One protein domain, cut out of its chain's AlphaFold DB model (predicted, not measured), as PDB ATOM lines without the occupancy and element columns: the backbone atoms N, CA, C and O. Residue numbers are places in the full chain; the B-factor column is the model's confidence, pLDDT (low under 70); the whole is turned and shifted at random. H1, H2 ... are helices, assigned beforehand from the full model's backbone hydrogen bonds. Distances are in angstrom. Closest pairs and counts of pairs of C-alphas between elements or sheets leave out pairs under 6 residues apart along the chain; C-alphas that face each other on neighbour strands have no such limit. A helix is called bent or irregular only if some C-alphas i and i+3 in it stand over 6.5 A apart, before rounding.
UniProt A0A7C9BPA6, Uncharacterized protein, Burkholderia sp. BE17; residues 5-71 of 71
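What this domain is: This is residues 5 to 71 of the 71 residues of an uncharacterized protein of Burkholderia sp. BE17 (UniProt A0A7C9BPA6). Four helices stand as the four corners of a small, skewed bundle, H1 beside H2, H2 beside H3 and H4 beside H1, each running opposite ways to its neighbours; the ring is nearly closed, since H3 and H4 come close without clearly touching. H4 is the shortest of the four, and a long loop, residues 33 to 46, makes one end of the longest axis. The printed part has 67 residues, with four named helices in the order H1, H2, H3, H4 and no named strand, and its class is all helix. It is compact, with a radius of gyration of the C-alphas of 11.2 A, and the C-alphas span 31 by 22 by 17 A.

Where its parts are: H1 holds residues 5 to 14, 14.7 A from first to last C-alpha, and begins with C-alpha 5 at (162.005, 123.440, 116.030). H2 follows with residues 21 to 32, 17.3 A long. H3, residues 47 to 59, is the longest at 20.5 A and begins with C-alpha 47 at (162.146, 120.041, 102.250). It is irregular, with C-alphas 56 and 59 7.6 A apart. H4, residues 63 to 69, measures 10.1 A and ends with C-alpha 69 at (158.691, 110.394, 110.743).

How they stand to each other: H1 and H2 form a helical hairpin and touch at a steep tilt of 42 degrees, opposite ways. H2 touches H1 with residues 27 to 32 alone, and their closest C-alphas, those of Ala 5 and Ala 31, are 3.9 A apart. H2 and H3 form a second helical hairpin, touching at a steep tilt of 43 degrees, opposite ways, with the C-alphas of Ala 23 and Asn 56 closest at 5.0 A. H1 touches H4 at a shallow tilt of 29 degrees, opposite ways; their closest C-alphas, those of Asp 14 and Val 64, are 7.3 A apart. H3 and H4 are close but not clearly touching, with the C-alphas of Leu 54 and Lys 69 closest at 6.9 A. H1 and H3 are apart, and so are H2 and H4. The helix packing is mostly crossed, but only just: 1 of the 3 touching pairs is at a shallow tilt. In H1 and H4 every O i to N i+4 pair is within hydrogen-bond range; in H2 it is 7 of 8 and in H3 7 of 9.

The domain as a whole: The two C-alphas farthest apart, those of Phe 42 and Pro 63, are 32.9 A apart. The link from H2 to H3 is long, 14 residues, with its C-alphas 10 to 17 A from the mean of all C-alphas. The link from H1 to H2 is short, and that from H3 to H4 is tight. The printed part has no cut and ends at residue 71, the chain's last residue. The mean pLDDT of the printed part is 94.8, and no printed residue is under 70.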
ATOM      1  N   ALA A   5     161.304 123.250 114.767       96.31
ATOM      2  CA  ALA A   5     162.005 123.440 116.030       96.31
ATOM      3  C   ALA A   5     161.419 122.606 117.185       96.31
ATOM      4  O   ALA A   5     162.163 122.036 117.984       96.31
ATOM      5  N   GLU A   6     160.094 122.466 117.253       97.44
ATOM      6  CA  GLU A   6     159.414 121.663 118.277       97.44
ATOM      7  C   GLU A   6     159.674 120.169 118.063       97.44
ATOM      8  O   GLU A   6     159.970 119.439 119.013       97.44
ATOM      9  N   ILE A   7     159.635 119.728 116.801       96.56
ATOM     10  CA  ILE A   7     159.981 118.357 116.412       96.56
ATOM     11  C   ILE A   7     161.443 118.065 116.775       96.56
ATOM     12  O   ILE A   7     161.734 117.038 117.382       96.56
ATOM     13  N   ALA A   8     162.364 118.979 116.470       97.12
ATOM     14  CA  ALA A   8     163.789 118.822 116.732       97.12
ATOM     15  C   ALA A   8     164.109 118.667 118.231       97.12
ATOM     16  O   ALA A   8     164.991 117.884 118.604       97.12
ATOM     17  N   VAL A   9     163.389 119.391 119.093       97.19
ATOM     18  CA  VAL A   9     163.487 119.255 120.555       97.19
ATOM     19  C   VAL A   9     162.976 117.891 121.009       97.19
ATOM     20  O   VAL A   9     163.612 117.243 121.838       97.19
ATOM     21  N   GLU A  10     161.842 117.439 120.476       97.69
ATOM     22  CA  GLU A  10     161.270 116.144 120.837       97.69
ATOM     23  C   GLU A  10     162.169 114.976 120.410       97.69
ATOM     24  O   GLU A  10     162.434 114.084 121.215       97.69
ATOM     25  N   VAL A  11     162.708 115.023 119.188       97.50
ATOM     26  CA  VAL A  11     163.652 114.015 118.688       97.50
ATOM     27  C   VAL A  11     164.864 113.917 119.611       97.50
ATOM     28  O   VAL A  11     165.254 112.812 119.963       97.50
ATOM     29  N   ARG A  12     165.444 115.041 120.055       97.38
ATOM     30  CA  ARG A  12     166.624 115.029 120.942       97.38
ATOM     31  C   ARG A  12     166.356 114.479 122.338       97.38
ATOM     32  O   ARG A  12     167.292 114.016 122.982       97.38
ATOM     33  N   LYS A  13     165.114 114.557 122.817       97.38
ATOM     34  CA  LYS A  13     164.727 113.982 124.113       97.38
ATOM     35  C   LYS A  13     164.598 112.462 124.047       97.38
ATOM     36  O   LYS A  13     164.907 111.798 125.028       97.38
ATOM     37  N   ASP A  14     164.133 111.933 122.918       98.31
ATOM     38  CA  ASP A  14     163.888 110.497 122.730       98.31
ATOM     39  C   ASP A  14     165.104 109.763 122.141       98.31
ATOM     40  O   ASP A  14     165.489 108.689 122.599       98.31
ATOM     41  N   TRP A  15     165.750 110.356 121.137       97.62
ATOM     42  CA  TRP A  15     166.921 109.798 120.478       97.62
ATOM     43  C   TRP A  15     168.204 110.315 121.130       97.62
ATOM     44  O   TRP A  15     168.778 111.310 120.693       97.62
ATOM     45  N   HIS A  16     168.671 109.636 122.178       93.00
ATOM     46  CA  HIS A  16     169.959 109.940 122.802       93.00
ATOM     47  C   HIS A  16     170.698 108.659 123.236       93.00
ATOM     48  O   HIS A  16     170.089 107.813 123.893       93.00
ATOM     49  N   PRO A  17     171.999 108.503 122.917       93.81
ATOM     50  CA  PRO A  17     172.832 109.395 122.101       93.81
ATOM     51  C   PRO A  17     172.550 109.276 120.588       93.81
ATOM     52  O   PRO A  17     172.147 108.221 120.092       93.81
ATOM     53  N   ILE A  18     172.802 110.357 119.836       96.50
ATOM     54  CA  ILE A  18     172.704 110.375 118.366       96.50
ATOM     55  C   ILE A  18     174.099 110.155 117.770       96.50
ATOM     56  O   ILE A  18     174.906 111.076 117.703       96.50
ATOM     57  N   ASN A  19     174.370 108.940 117.290       94.69
ATOM     58  CA  ASN A  19     175.675 108.570 116.717       94.69
ATOM     59  C   ASN A  19     175.813 108.885 115.212       94.69
ATOM     60  O   ASN A  19     176.791 108.486 114.586       94.69
ATOM     61  N   ASN A  20     174.833 109.565 114.608       96.12
ATOM     62  CA  ASN A  20     174.879 109.992 113.208       96.12
ATOM     63  C   ASN A  20     175.020 111.519 113.131       96.12
ATOM     64  O   ASN A  20     174.047 112.241 113.342       96.12
ATOM     65  N   GLY A  21     176.214 112.003 112.778       96.25
ATOM     66  CA  GLY A  21     176.500 113.437 112.677       96.25
ATOM     67  C   GLY A  21     175.639 114.175 111.647       96.25
ATOM     68  O   GLY A  21     175.236 115.303 111.893       96.25
ATOM     69  N   ALA A  22     175.266 113.531 110.537       96.50
ATOM     70  CA  ALA A  22     174.382 114.146 109.547       96.50
ATOM     71  C   ALA A  22     172.945 114.303 110.075       96.50
ATOM     72  O   ALA A  22     172.278 115.290 109.769       96.50
ATOM     73  N   ALA A  23     172.482 113.370 110.915       97.19
ATOM     74  CA  ALA A  23     171.204 113.526 111.604       97.19
ATOM     75  C   ALA A  23     171.247 114.680 112.616       97.19
ATOM     76  O   ALA A  23     170.280 115.432 112.704       97.19
ATOM     77  N   VAL A  24     172.363 114.844 113.337       97.50
ATOM     78  CA  VAL A  24     172.576 115.975 114.256       97.50
ATOM     79  C   VAL A  24     172.526 117.302 113.496       97.50
ATOM     80  O   VAL A  24     171.720 118.156 113.850       97.50
ATOM     81  N   SER A  25     173.276 117.442 112.399       96.88
ATOM     82  CA  SER A  25     173.282 118.672 111.596       96.88
ATOM     83  C   SER A  25     171.900 119.024 111.035       96.88
ATOM     84  O   SER A  25     171.489 120.183 111.080       96.88
ATOM     85  N   ALA A  26     171.150 118.035 110.536       96.06
ATOM     86  CA  ALA A  26     169.789 118.262 110.049       96.06
ATOM     87  C   ALA A  26     168.848 118.700 111.182       96.06
ATOM     88  O   ALA A  26     168.048 119.617 111.023       96.06
ATOM     89  N   LEU A  27     168.983 118.083 112.355       96.94
ATOM     90  CA  LEU A  27     168.226 118.448 113.540       96.94
ATOM     91  C   LEU A  27     168.592 119.840 114.072       96.94
ATOM     92  O   LEU A  27     167.754 120.469 114.719       96.94
ATOM     93  N   ASP A  28     169.835 120.298 113.915       96.88
ATOM     94  CA  ASP A  28     170.272 121.652 114.294       96.88
ATOM     95  C   ASP A  28     169.648 122.687 113.354       96.88
ATOM     96  O   ASP A  28     169.098 123.683 113.818       96.88
ATOM     97  N   ALA A  29     169.617 122.403 112.048       95.88
ATOM     98  CA  ALA A  29     168.885 123.216 111.081       95.88
ATOM     99  C   ALA A  29     167.390 123.290 111.430       95.88
ATOM    100  O   ALA A  29     166.849 124.384 111.595       95.88
ATOM    101  N   MET A  30     166.740 122.140 111.661       95.94
ATOM    102  CA  MET A  30     165.330 122.079 112.074       95.94
ATOM    103  C   MET A  30     165.055 122.899 113.342       95.94
ATOM    104  O   MET A  30     164.003 123.521 113.431       95.94
ATOM    105  N   ALA A  31     165.993 122.951 114.298       96.56
ATOM    106  CA  ALA A  31     165.858 123.730 115.533       96.56
ATOM    107  C   ALA A  31     165.740 125.248 115.302       96.56
ATOM    108  O   ALA A  31     165.245 125.961 116.174       96.56
ATOM    109  N   THR A  32     166.164 125.739 114.136       94.88
ATOM    110  CA  THR A  32     166.081 127.157 113.748       94.88
ATOM    111  C   THR A  32     164.904 127.469 112.823       94.88
ATOM    112  O   THR A  32     164.625 128.637 112.563       94.88
ATOM    113  N   MET A  33     164.203 126.441 112.336       94.06
ATOM    114  CA  MET A  33     163.137 126.575 111.344       94.06
ATOM    115  C   MET A  33     161.744 126.571 111.983       94.06
ATOM    116  O   MET A  33     161.476 125.860 112.959       94.06
ATOM    117  N   GLY A  34     160.828 127.337 111.385       93.75
ATOM    118  CA  GLY A  34     159.412 127.328 111.716       93.75
ATOM    119  C   GLY A  34     158.693 126.221 110.956       93.75
ATOM    120  O   GLY A  34     158.545 125.107 111.459       93.75
ATOM    121  N   LEU A  35     158.215 126.533 109.759       90.75
ATOM    122  CA  LEU A  35     157.443 125.614 108.923       90.75
ATOM    123  C   LEU A  35     158.350 124.810 107.988       90.75
ATOM    124  O   LEU A  35     159.379 125.292 107.527       90.75
ATOM    125  N   VAL A  36     157.926 123.591 107.639       89.44
ATOM    126  CA  VAL A  36     158.669 122.731 106.698       89.44
ATOM    127  C   VAL A  36     158.825 123.343 105.309       89.44
ATOM    128  O   VAL A  36     159.768 123.006 104.611       89.44
ATOM    129  N   THR A  37     157.916 124.243 104.932       91.00
ATOM    130  CA  THR A  37     157.868 124.897 103.621       91.00
ATOM    131  C   THR A  37     158.670 126.196 103.557       91.00
ATOM    132  O   THR A  37     158.703 126.839 102.506       91.00
ATOM    133  N   GLU A  38     159.233 126.647 104.681       89.81
ATOM    134  CA  GLU A  38     160.008 127.883 104.733       89.81
ATOM    135  C   GLU A  38     161.381 127.694 104.072       89.81
ATOM    136  O   GLU A  38     161.998 126.636 104.222       89.81
ATOM    137  N   PRO A  39     161.891 128.711 103.358       91.12
ATOM    138  CA  PRO A  39     163.239 128.664 102.814       91.12
ATOM    139  C   PRO A  39     164.298 128.471 103.907       91.12
ATOM    140  O   PRO A  39     164.216 129.072 104.980       91.12
ATOM    141  N   TYR A  40     165.341 127.702 103.604       91.25
ATOM    142  CA  TYR A  40     166.504 127.513 104.463       91.25
ATOM    143  C   TYR A  40     167.799 127.517 103.644       91.25
ATOM    144  O   TYR A  40     168.089 126.594 102.880       91.25
ATOM    145  N   GLY A  41     168.603 128.571 103.796       88.69
ATOM    146  CA  GLY A  41     169.818 128.756 103.002       88.69
ATOM    147  C   GLY A  41     169.513 128.786 101.499       88.69
ATOM    148  O   GLY A  41     168.800 129.667 101.025       88.69
ATOM    149  N   PHE A  42     170.055 127.820 100.751       90.06
ATOM    150  CA  PHE A  42     169.799 127.663  99.311       90.06
ATOM    151  C   PHE A  42     168.559 126.819  98.987       90.06
ATOM    152  O   PHE A  42     168.145 126.763  97.827       90.06
ATOM    153  N   ASP A  43     167.960 126.165  99.984       88.12
ATOM    154  CA  ASP A  43     166.712 125.436  99.818       88.12
ATOM    155  C   ASP A  43     165.540 126.418  99.863       88.12
ATOM    156  O   ASP A  43     165.256 127.032 100.888       88.12
ATOM    157  N   ARG A  44     164.843 126.575  98.738       88.50
ATOM    158  CA  ARG A  44     163.731 127.528  98.615       88.50
ATOM    159  C   ARG A  44     162.474 127.092  99.363       88.50
ATOM    160  O   ARG A  44     161.587 127.921  99.542       88.50
ATOM    161  N   HIS A  45     162.378 125.823  99.753       85.81
ATOM    162  CA  HIS A  45     161.154 125.252 100.312       85.81
ATOM    163  C   HIS A  45     161.377 124.396 101.564       85.81
ATOM    164  O   HIS A  45     160.429 123.757 101.997       85.81
ATOM    165  N   GLY A  46     162.592 124.327 102.116       86.69
ATOM    166  CA  GLY A  46     162.910 123.665 103.392       86.69
ATOM    167  C   GLY A  46     162.872 122.128 103.395       86.69
ATOM    168  O   GLY A  46     163.415 121.495 104.308       86.69
ATOM    169  N   TYR A  47     162.285 121.499 102.371       91.56
ATOM    170  CA  TYR A  47     162.146 120.041 102.250       91.56
ATOM    171  C   TYR A  47     163.481 119.285 102.210       91.56
ATOM    172  O   TYR A  47     163.548 118.115 102.585       91.56
ATOM    173  N   GLY A  48     164.557 119.926 101.757       93.56
ATOM    174  CA  GLY A  48     165.895 119.349 101.747       93.56
ATOM    175  C   GLY A  48     166.399 119.047 103.157       93.56
ATOM    176  O   GLY A  48     167.028 118.009 103.370       93.56
ATOM    177  N   VAL A  49     166.064 119.895 104.137       93.81
ATOM    178  CA  VAL A  49     166.446 119.695 105.543       93.81
ATOM    179  C   VAL A  49     165.724 118.484 106.137       93.81
ATOM    180  O   VAL A  49     166.360 117.615 106.738       93.81
ATOM    181  N   THR A  50     164.409 118.370 105.927       93.81
ATOM    182  CA  THR A  50     163.635 117.221 106.423       93.81
ATOM    183  C   THR A  50     164.008 115.930 105.700       93.81
ATOM    184  O   THR A  50     164.150 114.890 106.342       93.81
ATOM    185  N   GLY A  51     164.273 115.990 104.394       95.25
ATOM    186  CA  GLY A  51     164.794 114.869 103.614       95.25
ATOM    187  C   GLY A  51     166.146 114.368 104.129       95.25
ATOM    188  O   GLY A  51     166.329 113.158 104.306       95.25
ATOM    189  N   GLN A  52     167.076 115.277 104.444       94.94
ATOM    190  CA  GLN A  52     168.336 114.924 105.102       94.94
ATOM    191  C   GLN A  52     168.099 114.252 106.452       94.94
ATOM    192  O   GLN A  52     168.699 113.209 106.722       94.94
ATOM    193  N   PHE A  53     167.227 114.814 107.291       96.81
ATOM    194  CA  PHE A  53     166.911 114.226 108.587       96.81
ATOM    195  C   PHE A  53     166.368 112.800 108.435       96.81
ATOM    196  O   PHE A  53     166.932 111.870 109.007       96.81
ATOM    197  N   LEU A  54     165.330 112.601 107.618       96.62
ATOM    198  CA  LEU A  54     164.691 111.295 107.427       96.62
ATOM    199  C   LEU A  54     165.662 110.246 106.870       96.62
ATOM    200  O   LEU A  54     165.667 109.107 107.344       96.62
ATOM    201  N   SER A  55     166.531 110.641 105.935       97.31
ATOM    202  CA  SER A  55     167.548 109.759 105.343       97.31
ATOM    203  C   SER A  55     168.609 109.317 106.358       97.31
ATOM    204  O   SER A  55     169.129 108.207 106.276       97.31
ATOM    205  N   ASN A  56     168.913 110.167 107.342       97.25
ATOM    206  CA  ASN A  56     169.933 109.912 108.363       97.25
ATOM    207  C   ASN A  56     169.357 109.378 109.687       97.25
ATOM    208  O   ASN A  56     170.091 108.848 110.524       97.25
ATOM    209  N   ALA A  57     168.037 109.437 109.869       97.00
ATOM    210  CA  ALA A  57     167.330 108.958 111.053       97.00
ATOM    211  C   ALA A  57     167.085 107.436 111.058       97.00
ATOM    212  O   ALA A  57     166.259 106.947 111.831       97.00
ATOM    213  N   THR A  58     167.764 106.645 110.223       94.69
ATOM    214  CA  THR A  58     167.567 105.182 110.118       94.69
ATOM    215  C   THR A  58     167.891 104.430 111.414       94.69
ATOM    216  O   THR A  58     167.264 103.411 111.713       94.69
ATOM    217  N   GLY A  59     168.827 104.951 112.214       94.94
ATOM    218  CA  GLY A  59     169.172 104.421 113.537       94.94
ATOM    219  C   GLY A  59     168.110 104.678 114.610       94.94
ATOM    220  O   GLY A  59     168.038 103.925 115.579       94.94
ATOM    221  N   TRP A  60     167.254 105.685 114.419       97.69
ATOM    222  CA  TRP A  60     166.194 106.042 115.357       97.69
ATOM    223  C   TRP A  60     164.933 105.209 115.127       97.69
ATOM    224  O   TRP A  60     164.323 105.243 114.049       97.69
ATOM    225  N   ARG A  61     164.530 104.443 116.140       96.94
ATOM    226  CA  ARG A  61     163.433 103.470 116.066       96.94
ATOM    227  C   ARG A  61     162.557 103.561 117.312       96.94
ATOM    228  O   ARG A  61     162.982 104.077 118.333       96.94
ATOM    229  N   GLY A  62     161.344 103.022 117.217       97.62
ATOM    230  CA  GLY A  62     160.374 103.002 118.312       97.62
ATOM    231  C   GLY A  62     159.073 103.739 117.976       97.62
ATOM    232  O   GLY A  62     158.898 104.220 116.852       97.62
ATOM    233  N   PRO A  63     158.113 103.787 118.914       97.75
ATOM    234  CA  PRO A  63     156.824 104.448 118.708       97.75
ATOM    235  C   PRO A  63     156.959 105.948 118.417       97.75
ATOM    236  O   PRO A  63     156.320 106.443 117.491       97.75
ATOM    237  N   VAL A  64     157.835 106.646 119.149       97.50
ATOM    238  CA  VAL A  64     158.087 108.086 118.971       97.50
ATOM    239  C   VAL A  64     158.701 108.358 117.598       97.50
ATOM    240  O   VAL A  64     158.161 109.165 116.842       97.50
ATOM    241  N   ALA A  65     159.736 107.597 117.221       97.62
ATOM    242  CA  ALA A  65     160.355 107.679 115.899       97.62
ATOM    243  C   ALA A  65     159.350 107.474 114.756       97.62
ATOM    244  O   ALA A  65     159.356 108.223 113.784       97.62
ATOM    245  N   ARG A  66     158.473 106.465 114.862       97.50
ATOM    246  CA  ARG A  66     157.460 106.183 113.831       97.50
ATOM    247  C   ARG A  66     156.442 107.308 113.698       97.50
ATOM    248  O   ARG A  66     156.118 107.673 112.576       97.50
ATOM    249  N   ARG A  67     155.965 107.856 114.819       97.00
ATOM    250  CA  ARG A  67     155.015 108.974 114.806       97.00
ATOM    251  C   ARG A  67     155.633 110.221 114.180       97.00
ATOM    252  O   ARG A  67     155.008 110.817 113.319       97.00
ATOM    253  N   ILE A  68     156.842 110.598 114.595       96.06
ATOM    254  CA  ILE A  68     157.483 111.832 114.120       96.06
ATOM    255  C   ILE A  68     157.878 111.737 112.644       96.06
ATOM    256  O   ILE A  68     157.716 112.706 111.920       96.06
ATOM    257  N   LYS A  69     158.349 110.579 112.166       94.88
ATOM    258  CA  LYS A  69     158.691 110.394 110.743       94.88
ATOM    259  C   LYS A  69     157.479 110.426 109.802       94.88
ATOM    260  O   LYS A  69     157.675 110.498 108.595       94.88
ATOM    261  N   ALA A  70     156.270 110.291 110.342       92.94
ATOM    262  CA  ALA A  70     155.024 110.321 109.584       92.94
ATOM    263  C   ALA A  70     154.318 111.690 109.625       92.94
ATOM    264  O   ALA A  70     153.334 111.861 108.907       92.94
ATOM    265  N   GLU A  71     154.773 112.612 110.483       88.56
ATOM    266  CA  GLU A  71     154.271 113.995 110.564       88.56
ATOM    267  C   GLU A  71     154.784 114.843 109.395       88.56
ATOM    268  O   GLU A  71     153.964 115.632 108.872       88.56
TER     269      GLU A  71